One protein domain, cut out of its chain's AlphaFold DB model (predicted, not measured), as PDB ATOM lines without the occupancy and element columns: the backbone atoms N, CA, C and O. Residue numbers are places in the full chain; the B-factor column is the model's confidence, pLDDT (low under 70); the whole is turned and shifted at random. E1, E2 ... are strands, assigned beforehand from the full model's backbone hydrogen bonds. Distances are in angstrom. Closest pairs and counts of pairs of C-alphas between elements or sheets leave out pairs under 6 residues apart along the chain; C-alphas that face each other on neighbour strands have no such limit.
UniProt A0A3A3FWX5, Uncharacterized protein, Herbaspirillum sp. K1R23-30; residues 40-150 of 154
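AT A GLANCE: This is residues 40 to 150 of the 154 residues of an uncharacterized protein of Herbaspirillum sp. K1R23-30 (UniProt A0A3A3FWX5). The model is one long, twisted sheet, a single layer with no helix packed on it, bowed so that its two ends turn to the same side. E1, E7 and parts of E4 and E6 lie side by side in the middle; the hairpin of E2 and E3 with the last part of E6 makes one end, and the hairpin of E4 and E5 with short E8 makes the other. The printed part has 111 residues with no named helix and eight named strands, E1 to E8 along the chain, in a branched sheet whose neighbour pairs are antiparallel; the class is all strand. It is extended, with a radius of gyration of the C-alphas of 20.5 A, and elongated, spanning 63 by 37 by 23 A.

HOW THE PARTS SIT: E1, residues 40 to 47, is an edge strand and the antiparallel neighbour of E4, residues 80 to 94, at 165 degrees, with N 45 and O 83 2.9 A apart. E2, residues 60 to 67, and E3, residues 70 to 77, form a hairpin, with N 65 and O 72 at 2.8 A. E3 runs on into E4 across a break of 2 residues, at 80 degrees. On the other side of E3 from E2 is E6, residues 109 to 123, with N 75 and O 121 at 2.8 A. On the other side of E4 from E1 are E6, with N 84 and O 111 at 2.8 A, and E5, residues 100 to 105, with N 93 and O 101 at 2.8 A; E4 and E5 form a hairpin. E6 bends by 57 degrees at residue 113 and forms a hairpin with E7, residues 135 to 144, with N 112 and O 141 at 2.8 A. E7 bends by 52 degrees at residue 141. E8, residues 148 to 150, is the antiparallel neighbour of E5, with N 104 and O 149 at 2.8 A. E2 and E5 are apart.

IN THESE COORDINATES: E1 begins at C-alpha 40, (44.638, -117.741, -0.208), and is 23.2 A long from first to last C-alpha. E2 measures 20.9 A and E3 21.7 A. E4 measures 41.8 A and ends at C-alpha 94, (37.479, -122.262, -16.579). E5 measures 15.7 A, E6 37.6 A and E7 27.5 A. E8, 6.2 A, ends at C-alpha 150, (33.374, -114.185, -10.445).

THE WHOLE: The two C-alphas farthest apart, those of Gly 98 and Thr 131, are 64.3 A from each other. The printed part has no cut. The links from E1 to E2, 12 residues, and from E6 to E7, 11 residues, are long; the others are tight. The mean pLDDT of the printed part is 91.8, and no printed residue is under 70.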
ATOM      1  N   SER A  40      45.498-117.657  -1.385       86.12
ATOM      2  CA  SER A  40      44.638-117.741  -0.208       86.12
ATOM      3  C   SER A  40      45.031-116.695   0.830       86.12
ATOM      4  O   SER A  40      46.216-116.507   1.104       86.12
ATOM      5  N   PHE A  41      44.049-116.017   1.417       88.06
ATOM      6  CA  PHE A  41      44.270-115.046   2.482       88.06
ATOM      7  C   PHE A  41      43.208-115.166   3.574       88.06
ATOM      8  O   PHE A  41      42.013-115.258   3.304       88.06
ATOM      9  N   ALA A  42      43.661-115.145   4.822       92.88
ATOM     10  CA  ALA A  42      42.841-115.073   6.025       92.88
ATOM     11  C   ALA A  42      43.277-113.851   6.835       92.88
ATOM     12  O   ALA A  42      44.407-113.382   6.689       92.88
ATOM     13  N   ALA A  43      42.399-113.336   7.688       94.75
ATOM     14  CA  ALA A  43      42.705-112.150   8.478       94.75
ATOM     15  C   ALA A  43      42.217-112.297   9.916       94.75
ATOM     16  O   ALA A  43      41.092-112.723  10.160       94.75
ATOM     17  N   HIS A  44      43.060-111.884  10.856       95.62
ATOM     18  CA  HIS A  44      42.661-111.566  12.219       95.62
ATOM     19  C   HIS A  44      42.796-110.057  12.391       95.62
ATOM     20  O   HIS A  44      43.891-109.508  12.258       95.62
ATOM     21  N   ILE A  45      41.682-109.381  12.645       93.94
ATOM     22  CA  ILE A  45      41.635-107.938  12.857       93.94
ATOM     23  C   ILE A  45      41.272-107.710  14.316       93.94
ATOM     24  O   ILE A  45      40.205-108.135  14.750       93.94
ATOM     25  N   ALA A  46      42.129-107.015  15.058       93.06
ATOM     26  CA  ALA A  46      41.873-106.611  16.435       93.06
ATOM     27  C   ALA A  46      41.880-105.083  16.535       93.06
ATOM     28  O   ALA A  46      42.813-104.424  16.078       93.06
ATOM     29  N   LEU A  47      40.833-104.516  17.134       92.12
ATOM     30  CA  LEU A  47      40.682-103.081  17.344       92.12
ATOM     31  C   LEU A  47      40.648-102.769  18.839       92.12
ATOM     32  O   LEU A  47      39.834-103.338  19.568       92.12
ATOM     33  N   ASN A  48      41.501-101.831  19.271       90.62
ATOM     34  CA  ASN A  48      41.614-101.370  20.661       90.62
ATOM     35  C   ASN A  48      41.622-102.531  21.672       90.62
ATOM     36  O   ASN A  48      40.905-102.512  22.676       90.62
ATOM     37  N   ASP A  49      42.412-103.563  21.362       86.38
ATOM     38  CA  ASP A  49      42.543-104.759  22.185       86.38
ATOM     39  C   ASP A  49      43.223-104.406  23.522       86.38
ATOM     40  O   ASP A  49      44.380-103.976  23.525       86.38
ATOM     41  N   PRO A  50      42.530-104.571  24.667       81.81
ATOM     42  CA  PRO A  50      43.074-104.230  25.978       81.81
ATOM     43  C   PRO A  50      44.206-105.162  26.431       81.81
ATOM     44  O   PRO A  50      44.842-104.880  27.444       81.81
ATOM     45  N   THR A  51      44.437-106.277  25.732       83.56
ATOM     46  CA  THR A  51      45.482-107.252  26.067       83.56
ATOM     47  C   THR A  51      46.849-106.897  25.476       83.56
ATOM     48  O   THR A  51      47.861-107.459  25.897       83.56
ATOM     49  N   LEU A  52      46.906-105.945  24.536       83.38
ATOM     50  CA  LEU A  52      48.148-105.502  23.907       83.38
ATOM     51  C   LEU A  52      48.892-104.465  24.763       83.38
ATOM     52  O   LEU A  52      48.301-103.643  25.465       83.38
ATOM     53  N   SER A  53      50.223-104.472  24.670       84.31
ATOM     54  CA  SER A  53      51.063-103.459  25.319       84.31
ATOM     55  C   SER A  53      50.758-102.069  24.752       84.31
ATOM     56  O   SER A  53      50.742-101.882  23.537       84.31
ATOM     57  N   GLY A  54      50.513-101.091  25.630       81.25
ATOM     58  CA  GLY A  54      50.138 -99.731  25.230       81.25
ATOM     59  C   GLY A  54      48.673 -99.569  24.810       81.25
ATOM     60  O   GLY A  54      48.351 -98.605  24.117       81.25
ATOM     61  N   ALA A  55      47.788-100.489  25.208       81.31
ATOM     62  CA  ALA A  55      46.370-100.419  24.874       81.31
ATOM     63  C   ALA A  55      45.725 -99.079  25.272       81.31
ATOM     64  O   ALA A  55      45.835 -98.610  26.407       81.31
ATOM     65  N   VAL A  56      44.990 -98.491  24.327       81.31
ATOM     66  CA  VAL A  56      44.221 -97.264  24.545       81.31
ATOM     67  C   VAL A  56      42.954 -97.608  25.328       81.31
ATOM     68  O   VAL A  56      42.054 -98.282  24.825       81.31
ATOM     69  N   THR A  57      42.872 -97.139  26.571       81.44
ATOM     70  CA  THR A  57      41.744 -97.411  27.483       81.44
ATOM     71  C   THR A  57      40.539 -96.494  27.265       81.44
ATOM     72  O   THR A  57      39.449 -96.796  27.752       81.44
ATOM     73  N   ASP A  58      40.726 -95.400  26.524       87.56
ATOM     74  CA  ASP A  58      39.699 -94.392  26.261       87.56
ATOM     75  C   ASP A  58      39.752 -93.918  24.801       87.56
ATOM     76  O   ASP A  58      40.121 -92.784  24.490       87.56
ATOM     77  N   SER A  59      39.430 -94.829  23.880       89.75
ATOM     78  CA  SER A  59      39.368 -94.501  22.453       89.75
ATOM     79  C   SER A  59      38.071 -93.763  22.132       89.75
ATOM     80  O   SER A  59      36.995 -94.112  22.624       89.75
ATOM     81  N   ARG A  60      38.164 -92.731  21.289       92.19
ATOM     82  CA  ARG A  60      37.015 -91.943  20.836       92.19
ATOM     83  C   ARG A  60      37.038 -91.808  19.323       92.19
ATOM     84  O   ARG A  60      38.026 -91.353  18.756       92.19
ATOM     85  N   LEU A  61      35.925 -92.155  18.690       93.44
ATOM     86  CA  LEU A  61      35.620 -91.769  17.319       93.44
ATOM     87  C   LEU A  61      34.525 -90.710  17.387       93.44
ATOM     88  O   LEU A  61      33.483 -90.956  17.988       93.44
ATOM     89  N   SER A  62      34.759 -89.536  16.808       94.62
ATOM     90  CA  SER A  62      33.777 -88.455  16.833       94.62
ATOM     91  C   SER A  62      33.543 -87.866  15.452       94.62
ATOM     92  O   SER A  62      34.448 -87.830  14.619       94.62
ATOM     93  N   THR A  63      32.313 -87.423  15.215       95.75
ATOM     94  CA  THR A  63      31.928 -86.695  14.006       95.75
ATOM     95  C   THR A  63      31.102 -85.476  14.394       95.75
ATOM     96  O   THR A  63      30.170 -85.583  15.191       95.75
ATOM     97  N   GLY A  64      31.493 -84.308  13.883       95.62
ATOM     98  CA  GLY A  64      30.865 -83.025  14.191       95.62
ATOM     99  C   GLY A  64      29.834 -82.619  13.139       95.62
ATOM    100  O   GLY A  64      30.051 -82.803  11.943       95.62
ATOM    101  N   PHE A  65      28.725 -82.034  13.581       95.00
ATOM    102  CA  PHE A  65      27.664 -81.490  12.735       95.00
ATOM    103  C   PHE A  65      27.064 -80.229  13.365       95.00
ATOM    104  O   PHE A  65      27.138 -80.020  14.574       95.00
ATOM    105  N   GLN A  66      26.483 -79.359  12.538       96.44
ATOM    106  CA  GLN A  66      25.863 -78.119  13.005       96.44
ATOM    107  C   GLN A  66      24.394 -78.356  13.374       96.44
ATOM    108  O   GLN A  66      23.628 -78.864  12.559       96.44
ATOM    109  N   VAL A  67      24.000 -77.932  14.574       90.31
ATOM    110  CA  VAL A  67      22.614 -77.913  15.069       90.31
ATOM    111  C   VAL A  67      22.371 -76.557  15.717       90.31
ATOM    112  O   VAL A  67      23.138 -76.148  16.585       90.31
ATOM    113  N   ASP A  68      21.347 -75.828  15.269       91.00
ATOM    114  CA  ASP A  68      20.972 -74.512  15.814       91.00
ATOM    115  C   ASP A  68      22.150 -73.519  15.927       91.00
ATOM    116  O   ASP A  68      22.303 -72.786  16.903       91.00
ATOM    117  N   GLY A  69      23.036 -73.528  14.923       92.56
ATOM    118  CA  GLY A  69      24.221 -72.665  14.873       92.56
ATOM    119  C   GLY A  69      25.376 -73.083  15.792       92.56
ATOM    120  O   GLY A  69      26.377 -72.372  15.857       92.56
ATOM    121  N   LYS A  70      25.276 -74.229  16.478       94.00
ATOM    122  CA  LYS A  70      26.320 -74.793  17.346       94.00
ATOM    123  C   LYS A  70      26.849 -76.112  16.786       94.00
ATOM    124  O   LYS A  70      26.090 -76.900  16.224       94.00
ATOM    125  N   THR A  71      28.137 -76.381  16.984       96.00
ATOM    126  CA  THR A  71      28.714 -77.687  16.648       96.00
ATOM    127  C   THR A  71      28.353 -78.697  17.727       96.00
ATOM    128  O   THR A  71      28.654 -78.498  18.901       96.00
ATOM    129  N   THR A  72      27.698 -79.776  17.318       94.94
ATOM    130  CA  THR A  72      27.404 -80.950  18.139       94.94
ATOM    131  C   THR A  72      28.187 -82.128  17.583       94.94
ATOM    132  O   THR A  72      28.300 -82.288  16.371       94.94
ATOM    133  N   TYR A  73      28.735 -82.959  18.459       95.69
ATOM    134  CA  TYR A  73      29.518 -84.127  18.090       95.69
ATOM    135  C   TYR A  73      28.781 -85.389  18.492       95.69
ATOM    136  O   TYR A  73      28.404 -85.530  19.651       95.69
ATOM    137  N   ILE A  74      28.640 -86.329  17.559       94.88
ATOM    138  CA  ILE A  74      28.376 -87.722  17.908       94.88
ATOM    139  C   ILE A  74      29.716 -88.321  18.319       94.88
ATOM    140  O   ILE A  74      30.682 -88.230  17.563       94.88
ATOM    141  N   VAL A  75      29.773 -88.928  19.500       96.00
ATOM    142  CA  VAL A  75      30.969 -89.562  20.054       96.00
ATOM    143  C   VAL A  75      30.679 -91.035  20.310       96.00
ATOM    144  O   VAL A  75      29.743 -91.387  21.021       96.00
ATOM    145  N   ILE A  76      31.503 -91.900  19.726       95.81
ATOM    146  CA  ILE A  76      31.545 -93.333  20.001       95.81
ATOM    147  C   ILE A  76      32.767 -93.586  20.871       95.81
ATOM    148  O   ILE A  76      33.905 -93.357  20.450       95.81
ATOM    149  N   ARG A  77      32.530 -94.076  22.083       94.12
ATOM    150  CA  ARG A  77      33.575 -94.378  23.055       94.12
ATOM    151  C   ARG A  77      33.876 -95.868  23.088       94.12
ATOM    152  O   ARG A  77      32.969 -96.704  23.143       94.12
ATOM    153  N   ASN A  78      35.164 -96.181  23.120       93.25
ATOM    154  CA  ASN A  78      35.692 -97.524  23.306       93.25
ATOM    155  C   ASN A  78      35.207 -98.532  22.260       93.25
ATOM    156  O   ASN A  78      34.903 -99.673  22.606       93.25
ATOM    157  N   LEU A  79      35.181 -98.119  20.986       93.31
ATOM    158  CA  LEU A  79      34.998 -99.040  19.866       93.31
ATOM    159  C   LEU A  79      36.144-100.059  19.864       93.31
ATOM    160  O   LEU A  79      37.305 -99.676  19.744       93.31
ATOM    161  N   ARG A  80      35.830-101.340  20.024       93.94
ATOM    162  CA  ARG A  80      36.813-102.414  20.183       93.94
ATOM    163  C   ARG A  80      36.287-103.748  19.678       93.94
ATOM    164  O   ARG A  80      35.111-103.864  19.344       93.94
ATOM    165  N   GLY A  81      37.165-104.745  19.698       94.25
ATOM    166  CA  GLY A  81      36.845-106.151  19.480       94.25
ATOM    167  C   GLY A  81      37.670-106.767  18.364       94.25
ATOM    168  O   GLY A  81      38.581-106.139  17.825       94.25
ATOM    169  N   THR A  82      37.337-108.005  18.017       95.75
ATOM    170  CA  THR A  82      38.038-108.784  17.001       95.75
ATOM    171  C   THR A  82      37.107-109.224  15.882       95.75
ATOM    172  O   THR A  82      35.927-109.506  16.108       95.75
ATOM    173  N   ILE A  83      37.662-109.320  14.678       96.88
ATOM    174  CA  ILE A  83      37.042-109.946  13.515       96.88
ATOM    175  C   ILE A  83      38.024-110.991  12.990       96.88
ATOM    176  O   ILE A  83      39.118-110.645  12.544       96.88
ATOM    177  N   ASP A  84      37.634-112.260  13.037       97.00
ATOM    178  CA  ASP A  84      38.360-113.344  12.379       97.00
ATOM    179  C   ASP A  84      37.687-113.684  11.062       97.00
ATOM    180  O   ASP A  84      36.482-113.942  11.002       97.00
ATOM    181  N   VAL A  85      38.489-113.718  10.011       96.56
ATOM    182  CA  VAL A  85      38.071-114.021   8.652       96.56
ATOM    183  C   VAL A  85      38.695-115.346   8.258       96.56
ATOM    184  O   VAL A  85      39.921-115.450   8.161       96.56
ATOM    185  N   SER A  86      37.863-116.364   8.033       94.56
ATOM    186  CA  SER A  86      38.330-117.631   7.466       94.56
ATOM    187  C   SER A  86      38.958-117.403   6.082       94.56
ATOM    188  O   SER A  86      38.560-116.452   5.403       94.56
ATOM    189  N   PRO A  87      39.863-118.282   5.621       91.50
ATOM    190  CA  PRO A  87      40.536-118.109   4.341       91.50
ATOM    191  C   PRO A  87      39.580-117.870   3.163       91.50
ATOM    192  O   PRO A  87      38.611-118.604   2.969       91.50
ATOM    193  N   MET A  88      39.888-116.854   2.363       91.44
ATOM    194  CA  MET A  88      39.341-116.618   1.029       91.44
ATOM    195  C   MET A  88      40.368-117.056  -0.005       91.44
ATOM    196  O   MET A  88      41.563-116.900   0.225       91.44
ATOM    197  N   ASN A  89      39.915-117.558  -1.152       90.69
ATOM    198  CA  ASN A  89      40.800-117.993  -2.232       90.69
ATOM    199  C   ASN A  89      40.538-117.197  -3.509       90.69
ATOM    200  O   ASN A  89      39.395-117.123  -3.953       90.69
ATOM    201  N   LEU A  90      41.588-116.656  -4.120       89.50
ATOM    202  CA  LEU A  90      41.558-115.990  -5.413       89.50
ATOM    203  C   LEU A  90      42.245-116.874  -6.458       89.50
ATOM    204  O   LEU A  90      43.458-117.033  -6.415       89.50
ATOM    205  N   SER A  91      41.506-117.440  -7.409       87.94
ATOM    206  CA  SER A  91      42.058-118.372  -8.410       87.94
ATOM    207  C   SER A  91      41.476-118.155  -9.802       87.94
ATOM    208  O   SER A  91      40.357-117.664  -9.948       87.94
ATOM    209  N   VAL A  92      42.226-118.529 -10.839       86.38
ATOM    210  CA  VAL A  92      41.722-118.561 -12.219       86.38
ATOM    211  C   VAL A  92      40.953-119.864 -12.434       86.38
ATOM    212  O   VAL A  92      41.401-120.935 -12.037       86.38
ATOM    213  N   GLN A  93      39.776-119.775 -13.042       84.31
ATOM    214  CA  GLN A  93      38.842-120.875 -13.254       84.31
ATOM    215  C   GLN A  93      38.361-120.894 -14.709       84.31
ATOM    216  O   GLN A  93      38.252-119.851 -15.354       84.31
ATOM    217  N   LYS A  94      38.016-122.082 -15.220       83.94
ATOM    218  CA  LYS A  94      37.479-122.262 -16.579       83.94
ATOM    219  C   LYS A  94      35.954-122.163 -16.597       83.94
ATOM    220  O   LYS A  94      35.270-122.785 -15.783       83.94
ATOM    221  N   LYS A  95      35.407-121.395 -17.538       81.56
ATOM    222  CA  LYS A  95      33.972-121.365 -17.857       81.56
ATOM    223  C   LYS A  95      33.579-122.594 -18.695       81.56
ATOM    224  O   LYS A  95      34.446-123.210 -19.316       81.56
ATOM    225  N   PRO A  96      32.273-122.923 -18.790       86.00
ATOM    226  CA  PRO A  96      31.792-124.001 -19.660       86.00
ATOM    227  C   PRO A  96      32.133-123.817 -21.148       86.00
ATOM    228  O   PRO A  96      32.235-124.799 -21.874       86.00
ATOM    229  N   ASP A  97      32.317-122.573 -21.595       85.44
ATOM    230  CA  ASP A  97      32.708-122.223 -22.968       85.44
ATOM    231  C   ASP A  97      34.229-122.315 -23.229       85.44
ATOM    232  O   ASP A  97      34.677-122.075 -24.347       85.44
ATOM    233  N   GLY A  98      35.029-122.662 -22.212       81.00
ATOM    234  CA  GLY A  98      36.489-122.782 -22.292       81.00
ATOM    235  C   GLY A  98      37.273-121.496 -21.997       81.00
ATOM    236  O   GLY A  98      38.499-121.558 -21.846       81.00
ATOM    237  N   SER A  99      36.599-120.349 -21.863       81.88
ATOM    238  CA  SER A  99      37.232-119.082 -21.475       81.88
ATOM    239  C   SER A  99      37.558-119.033 -19.978       81.88
ATOM    240  O   SER A  99      36.985-119.770 -19.174       81.88
ATOM    241  N   ASP A 100      38.492-118.166 -19.592       84.50
ATOM    242  CA  ASP A 100      38.915-118.015 -18.197       84.50
ATOM    243  C   ASP A 100      38.093-116.961 -17.444       84.50
ATOM    244  O   ASP A 100      37.555-116.008 -18.020       84.50
ATOM    245  N   TYR A 101      37.991-117.135 -16.128       85.50
ATOM    246  CA  TYR A 101      37.485-116.133 -15.196       85.50
ATOM    247  C   TYR A 101      38.255-116.190 -13.874       85.50
ATOM    248  O   TYR A 101      38.781-117.229 -13.491       85.50
ATOM    249  N   LEU A 102      38.312-115.074 -13.160       88.31
ATOM    250  CA  LEU A 102      38.883-115.004 -11.821       88.31
ATOM    251  C   LEU A 102      37.779-115.271 -10.793       88.31
ATOM    252  O   LEU A 102      36.713-114.656 -10.848       88.31
ATOM    253  N   ALA A 103      38.012-116.185  -9.861       90.69
ATOM    254  CA  ALA A 103      37.096-116.531  -8.785       90.69
ATOM    255  C   ALA A 103      37.680-116.109  -7.437       90.69
ATOM    256  O   ALA A 103      38.772-116.549  -7.088       90.69
ATOM    257  N   LEU A 104      36.935-115.307  -6.677       92.25
ATOM    258  CA  LEU A 104      37.197-115.027  -5.269       92.25
ATOM    259  C   LEU A 104      36.182-115.790  -4.414       92.25
ATOM    260  O   LEU A 104      35.007-115.423  -4.382       92.25
ATOM    261  N   THR A 105      36.612-116.849  -3.736       92.75
ATOM    262  CA  THR A 105      35.782-117.587  -2.777       92.75
ATOM    263  C   THR A 105      35.465-116.697  -1.581       92.75
ATOM    264  O   THR A 105      36.364-116.068  -1.022       92.75
ATOM    265  N   LEU A 106      34.189-116.644  -1.194       94.19
ATOM    266  CA  LEU A 106      33.759-115.930   0.006       94.19
ATOM    267  C   LEU A 106      34.310-116.624   1.263       94.19
ATOM    268  O   LEU A 106      34.466-117.845   1.254       94.19
ATOM    269  N   PRO A 107      34.584-115.886   2.351       92.94
ATOM    270  CA  PRO A 107      35.053-116.500   3.585       92.94
ATOM    271  C   PRO A 107      33.936-117.371   4.167       92.94
ATOM    272  O   PRO A 107      32.846-116.869   4.419       92.94
ATOM    273  N   GLU A 108      34.198-118.654   4.413       93.38
ATOM    274  CA  GLU A 108      33.225-119.572   5.023       93.38
ATOM    275  C   GLU A 108      32.643-119.018   6.329       93.38
ATOM    276  O   GLU A 108      31.451-119.166   6.594       93.38
ATOM    277  N   THR A 109      33.477-118.370   7.144       95.75
ATOM    278  CA  THR A 109      33.080-117.794   8.426       95.75
ATOM    279  C   THR A 109      33.727-116.427   8.659       95.75
ATOM    280  O   THR A 109      34.944-116.269   8.559       95.75
ATOM    281  N   LEU A 110      32.905-115.450   9.051       96.44
ATOM    282  CA  LEU A 110      33.335-114.216   9.713       96.44
ATOM    283  C   LEU A 110      32.924-114.279  11.181       96.44
ATOM    284  O   LEU A 110      31.729-114.294  11.475       96.44
ATOM    285  N   ARG A 111      33.886-114.301  12.102       97.62
ATOM    286  CA  ARG A 111      33.627-114.360  13.545       97.62
ATOM    287  C   ARG A 111      33.903-113.013  14.196       97.62
ATOM    288  O   ARG A 111      35.001-112.486  14.083       97.62
ATOM    289  N   TYR A 112      32.924-112.505  14.928       97.50
ATOM    290  CA  TYR A 112      33.028-111.303  15.744       97.50
ATOM    291  C   TYR A 112      33.220-111.695  17.208       97.50
ATOM    292  O   TYR A 112      32.426-112.467  17.755       97.50
ATOM    293  N   GLY A 113      34.264-111.155  17.835       96.31
ATOM    294  CA  GLY A 113      34.562-111.328  19.252       96.31
ATOM    295  C   GLY A 113      34.560-109.983  19.963       96.31
ATOM    296  O   GLY A 113      35.428-109.151  19.726       96.31
ATOM    297  N   ASN A 114      33.588-109.765  20.845       94.44
ATOM    298  CA  ASN A 114      33.414-108.522  21.597       94.44
ATOM    299  C   ASN A 114      33.459-107.255  20.726       94.44
ATOM    300  O   ASN A 114      34.021-106.238  21.136       94.44
ATOM    301  N   TRP A 115      32.914-107.331  19.508       95.62
ATOM    302  CA  TRP A 115      32.952-106.230  18.554       95.62
ATOM    303  C   TRP A 115      31.862-105.211  18.859       95.62
ATOM    304  O   TRP A 115      30.675-105.527  18.816       95.62
ATOM    305  N   GLY A 116      32.237-103.970  19.135       95.19
ATOM    306  CA  GLY A 116      31.274-102.906  19.382       95.19
ATOM    307  C   GLY A 116      31.838-101.792  20.241       95.19
ATOM    308  O   GLY A 116      33.049-101.627  20.335       95.19
ATOM    309  N   TYR A 117      30.956-100.999  20.841       95.31
ATOM    310  CA  TYR A 117      31.313 -99.792  21.576       95.31
ATOM    311  C   TYR A 117      30.611 -99.723  22.932       95.31
ATOM    312  O   TYR A 117      29.504-100.234  23.119       95.31
ATOM    313  N   GLU A 118      31.259 -99.050  23.880       93.56
ATOM    314  CA  GLU A 118      30.770 -98.910  25.253       93.56
ATOM    315  C   GLU A 118      29.699 -97.828  25.375       93.56
ATOM    316  O   GLU A 118      28.756 -97.976  26.151       93.56
ATOM    317  N   SER A 119      29.843 -96.737  24.623       94.81
ATOM    318  CA  SER A 119      28.905 -95.623  24.667       94.81
ATOM    319  C   SER A 119      28.821 -94.894  23.332       94.81
ATOM    320  O   SER A 119      29.831 -94.714  22.650       94.81
ATOM    321  N   LEU A 120      27.607 -94.476  22.987       96.00
ATOM    322  CA  LEU A 120      27.302 -93.508  21.941       96.00
ATOM    323  C   LEU A 120      26.701 -92.269  22.612       96.00
ATOM    324  O   LEU A 120      25.749 -92.415  23.370       96.00
ATOM    325  N   SER A 121      27.196 -91.068  22.336       95.12
ATOM    326  CA  SER A 121      26.678 -89.829  22.932       95.12
ATOM    327  C   SER A 121      26.657 -88.680  21.929       95.12
ATOM    328  O   SER A 121      27.319 -88.735  20.893       95.12
ATOM    329  N   ALA A 122      25.882 -87.639  22.239       93.88
ATOM    330  CA  ALA A 122      25.907 -86.363  21.534       93.88
ATOM    331  C   ALA A 122      26.363 -85.265  22.505       93.88
ATOM    332  O   ALA A 122      25.751 -85.084  23.555       93.88
ATOM    333  N   GLN A 123      27.444 -84.553  22.186       93.44
ATOM    334  CA  GLN A 123      28.064 -83.579  23.091       93.44
ATOM    335  C   GLN A 123      28.642 -82.374  22.344       93.44
ATOM    336  O   GLN A 123      29.026 -82.477  21.185       93.44
ATOM    337  N   ALA A 124      28.698 -81.214  23.003       93.69
ATOM    338  CA  ALA A 124      29.238 -79.982  22.415       93.69
ATOM    339  C   ALA A 124      30.776 -79.986  22.303       93.69
ATOM    340  O   ALA A 124      31.333 -79.330  21.427       93.69
ATOM    341  N   ASP A 125      31.455 -80.741  23.170       92.50
ATOM    342  CA  ASP A 125      32.902 -80.967  23.143       92.50
ATOM    343  C   ASP A 125      33.151 -82.478  23.032       92.50
ATOM    344  O   ASP A 125      32.730 -83.199  23.936       92.50
ATOM    345  N   PRO A 126      33.817 -82.989  21.980       92.06
ATOM    346  CA  PRO A 126      34.027 -84.421  21.775       92.06
ATOM    347  C   PRO A 126      35.027 -85.059  22.754       92.06
ATOM    348  O   PRO A 126      35.106 -86.285  22.825       92.06
ATOM    349  N   LEU A 127      35.790 -84.257  23.503       92.31
ATOM    350  CA  LEU A 127      36.758 -84.721  24.502       92.31
ATOM    351  C   LEU A 127      36.213 -84.659  25.932       92.31
ATOM    352  O   LEU A 127      36.807 -85.251  26.836       92.31
ATOM    353  N   ALA A 128      35.080 -83.986  26.142       92.44
ATOM    354  CA  ALA A 128      34.435 -83.924  27.442       92.44
ATOM    355  C   ALA A 128      34.033 -85.326  27.950       92.44
ATOM    356  O   ALA A 128      33.756 -86.234  27.148       92.44
ATOM    357  N   PRO A 129      33.971 -85.522  29.283       90.12
ATOM    358  CA  PRO A 129      33.439 -86.744  29.867       90.12
ATOM    359  C   PRO A 129      32.041 -87.057  29.332       90.12
ATOM    360  O   PRO A 129      31.184 -86.178  29.252       90.12
ATOM    361  N   VAL A 130      31.800 -88.326  28.996       86.75
ATOM    362  CA  VAL A 130      30.477 -88.774  28.560       86.75
ATOM    363  C   VAL A 130      29.575 -88.881  29.787       86.75
ATOM    364  O   VAL A 130      29.740 -89.790  30.598       86.75
ATOM    365  N   THR A 131      28.650 -87.937  29.939       84.12
ATOM    366  CA  THR A 131      27.687 -87.904  31.053       84.12
ATOM    367  C   THR A 131      26.377 -88.613  30.723       84.12
ATOM    368  O   THR A 131      25.729 -89.143  31.620       84.12
ATOM    369  N   GLU A 132      26.003 -88.662  29.443       84.38
ATOM    370  CA  GLU A 132      24.782 -89.304  28.954       84.38
ATOM    371  C   GLU A 132      25.102 -90.189  27.747       84.38
ATOM    372  O   GLU A 132      25.786 -89.763  26.816       84.38
ATOM    373  N   SER A 133      24.617 -91.434  27.771       91.88
ATOM    374  CA  SER A 133      24.831 -92.419  26.707       91.88
ATOM    375  C   SER A 133      23.500 -92.817  26.082       91.88
ATOM    376  O   SER A 133      22.572 -93.221  26.779       91.88
ATOM    377  N   LEU A 134      23.440 -92.766  24.756       93.81
ATOM    378  CA  LEU A 134      22.339 -93.246  23.924       93.81
ATOM    379  C   LEU A 134      22.315 -94.775  23.810       93.81
ATOM    380  O   LEU A 134      21.331 -95.345  23.342       93.81
ATOM    381  N   GLY A 135      23.383 -95.456  24.228       95.06
ATOM    382  CA  GLY A 135      23.420 -96.910  24.262       95.06
ATOM    383  C   GLY A 135      24.812 -97.489  24.094       95.06
ATOM    384  O   GLY A 135      25.815 -96.780  24.046       95.06
ATOM    385  N   ARG A 136      24.841 -98.817  24.008       95.62
ATOM    386  CA  ARG A 136      26.035 -99.628  23.780       95.62
ATOM    387  C   ARG A 136      25.713-100.744  22.805       95.62
ATOM    388  O   ARG A 136      24.581-101.230  22.783       95.62
ATOM    389  N   VAL A 137      26.714-101.185  22.057       96.50
ATOM    390  CA  VAL A 137      26.606-102.341  21.163       96.50
ATOM    391  C   VAL A 137      27.739-103.295  21.479       96.50
ATOM    392  O   VAL A 137      28.882-102.875  21.623       96.50
ATOM    393  N   ASN A 138      27.419-104.580  21.566       96.12
ATOM    394  CA  ASN A 138      28.407-105.641  21.652       96.12
ATOM    395  C   ASN A 138      27.935-106.821  20.803       96.12
ATOM    396  O   ASN A 138      26.860-107.371  21.045       96.12
ATOM    397  N   VAL A 139      28.735-107.192  19.813       96.38
ATOM    398  CA  VAL A 139      28.468-108.269  18.870       96.38
ATOM    399  C   VAL A 139      29.443-109.404  19.148       96.38
ATOM    400  O   VAL A 139      30.661-109.258  19.041       96.38
ATOM    401  N   ASN A 140      28.868-110.554  19.483       97.50
ATOM    402  CA  ASN A 140      29.555-111.831  19.576       97.50
ATOM    403  C   ASN A 140      28.794-112.818  18.704       97.50
ATOM    404  O   ASN A 140      27.611-113.061  18.940       97.50
ATOM    405  N   GLY A 141      29.445-113.363  17.687       96.75
ATOM    406  CA  GLY A 141      28.768-114.270  16.773       96.75
ATOM    407  C   GLY A 141      29.580-114.592  15.537       96.75
ATOM    408  O   GLY A 141      30.710-114.139  15.378       96.75
ATOM    409  N   ALA A 142      28.979-115.385  14.660       97.00
ATOM    410  CA  ALA A 142      29.564-115.769  13.390       97.00
ATOM    411  C   ALA A 142      28.552-115.566  12.262       97.00
ATOM    412  O   ALA A 142      27.357-115.814  12.433       97.00
ATOM    413  N   LEU A 143      29.041-115.112  11.114       96.12
ATOM    414  CA  LEU A 143      28.316-115.125   9.853       96.12
ATOM    415  C   LEU A 143      28.933-116.200   8.972       96.12
ATOM    416  O   LEU A 143      30.156-116.253   8.847       96.12
ATOM    417  N   HIS A 144      28.087-117.021   8.359       95.31
ATOM    418  CA  HIS A 144      28.518-118.061   7.437       95.31
ATOM    419  C   HIS A 144      28.188-117.658   6.007       95.31
ATOM    420  O   HIS A 144      27.051-117.278   5.719       95.31
ATOM    421  N   PHE A 145      29.174-117.751   5.120       94.81
ATOM    422  CA  PHE A 145      28.996-117.451   3.705       94.81
ATOM    423  C   PHE A 145      29.328-118.672   2.863       94.81
ATOM    424  O   PHE A 145      30.188-119.482   3.202       94.81
ATOM    425  N   GLN A 146      28.651-118.778   1.726       94.00
ATOM    426  CA  GLN A 146      28.944-119.773   0.713       94.00
ATOM    427  C   GLN A 146      28.903-119.108  -0.658       94.00
ATOM    428  O   GLN A 146      28.024-118.295  -0.941       94.00
ATOM    429  N   GLY A 147      29.844-119.484  -1.520       92.38
ATOM    430  CA  GLY A 147      29.887-119.049  -2.908       92.38
ATOM    431  C   GLY A 147      31.192-118.357  -3.270       92.38
ATOM    432  O   GLY A 147      32.189-118.420  -2.552       92.38
ATOM    433  N   GLN A 148      31.176-117.713  -4.431       93.12
ATOM    434  CA  GLN A 148      32.332-117.034  -4.995       93.12
ATOM    435  C   GLN A 148      31.882-115.819  -5.804       93.12
ATOM    436  O   GLN A 148      30.868-115.867  -6.506       93.12
ATOM    437  N   MET A 149      32.667-114.753  -5.756       92.62
ATOM    438  CA  MET A 149      32.587-113.668  -6.725       92.62
ATOM    439  C   MET A 149      33.358-114.080  -7.976       92.62
ATOM    440  O   MET A 149      34.449-114.641  -7.886       92.62
ATOM    441  N   ARG A 150      32.777-113.840  -9.152       91.88
ATOM    442  CA  ARG A 150      33.374-114.185 -10.445       91.88
ATOM    443  C   ARG A 150      33.648-112.900 -11.213       91.88
ATOM    444  O   ARG A 150      32.737-112.094 -11.369       91.88
TER     445      ARG A 150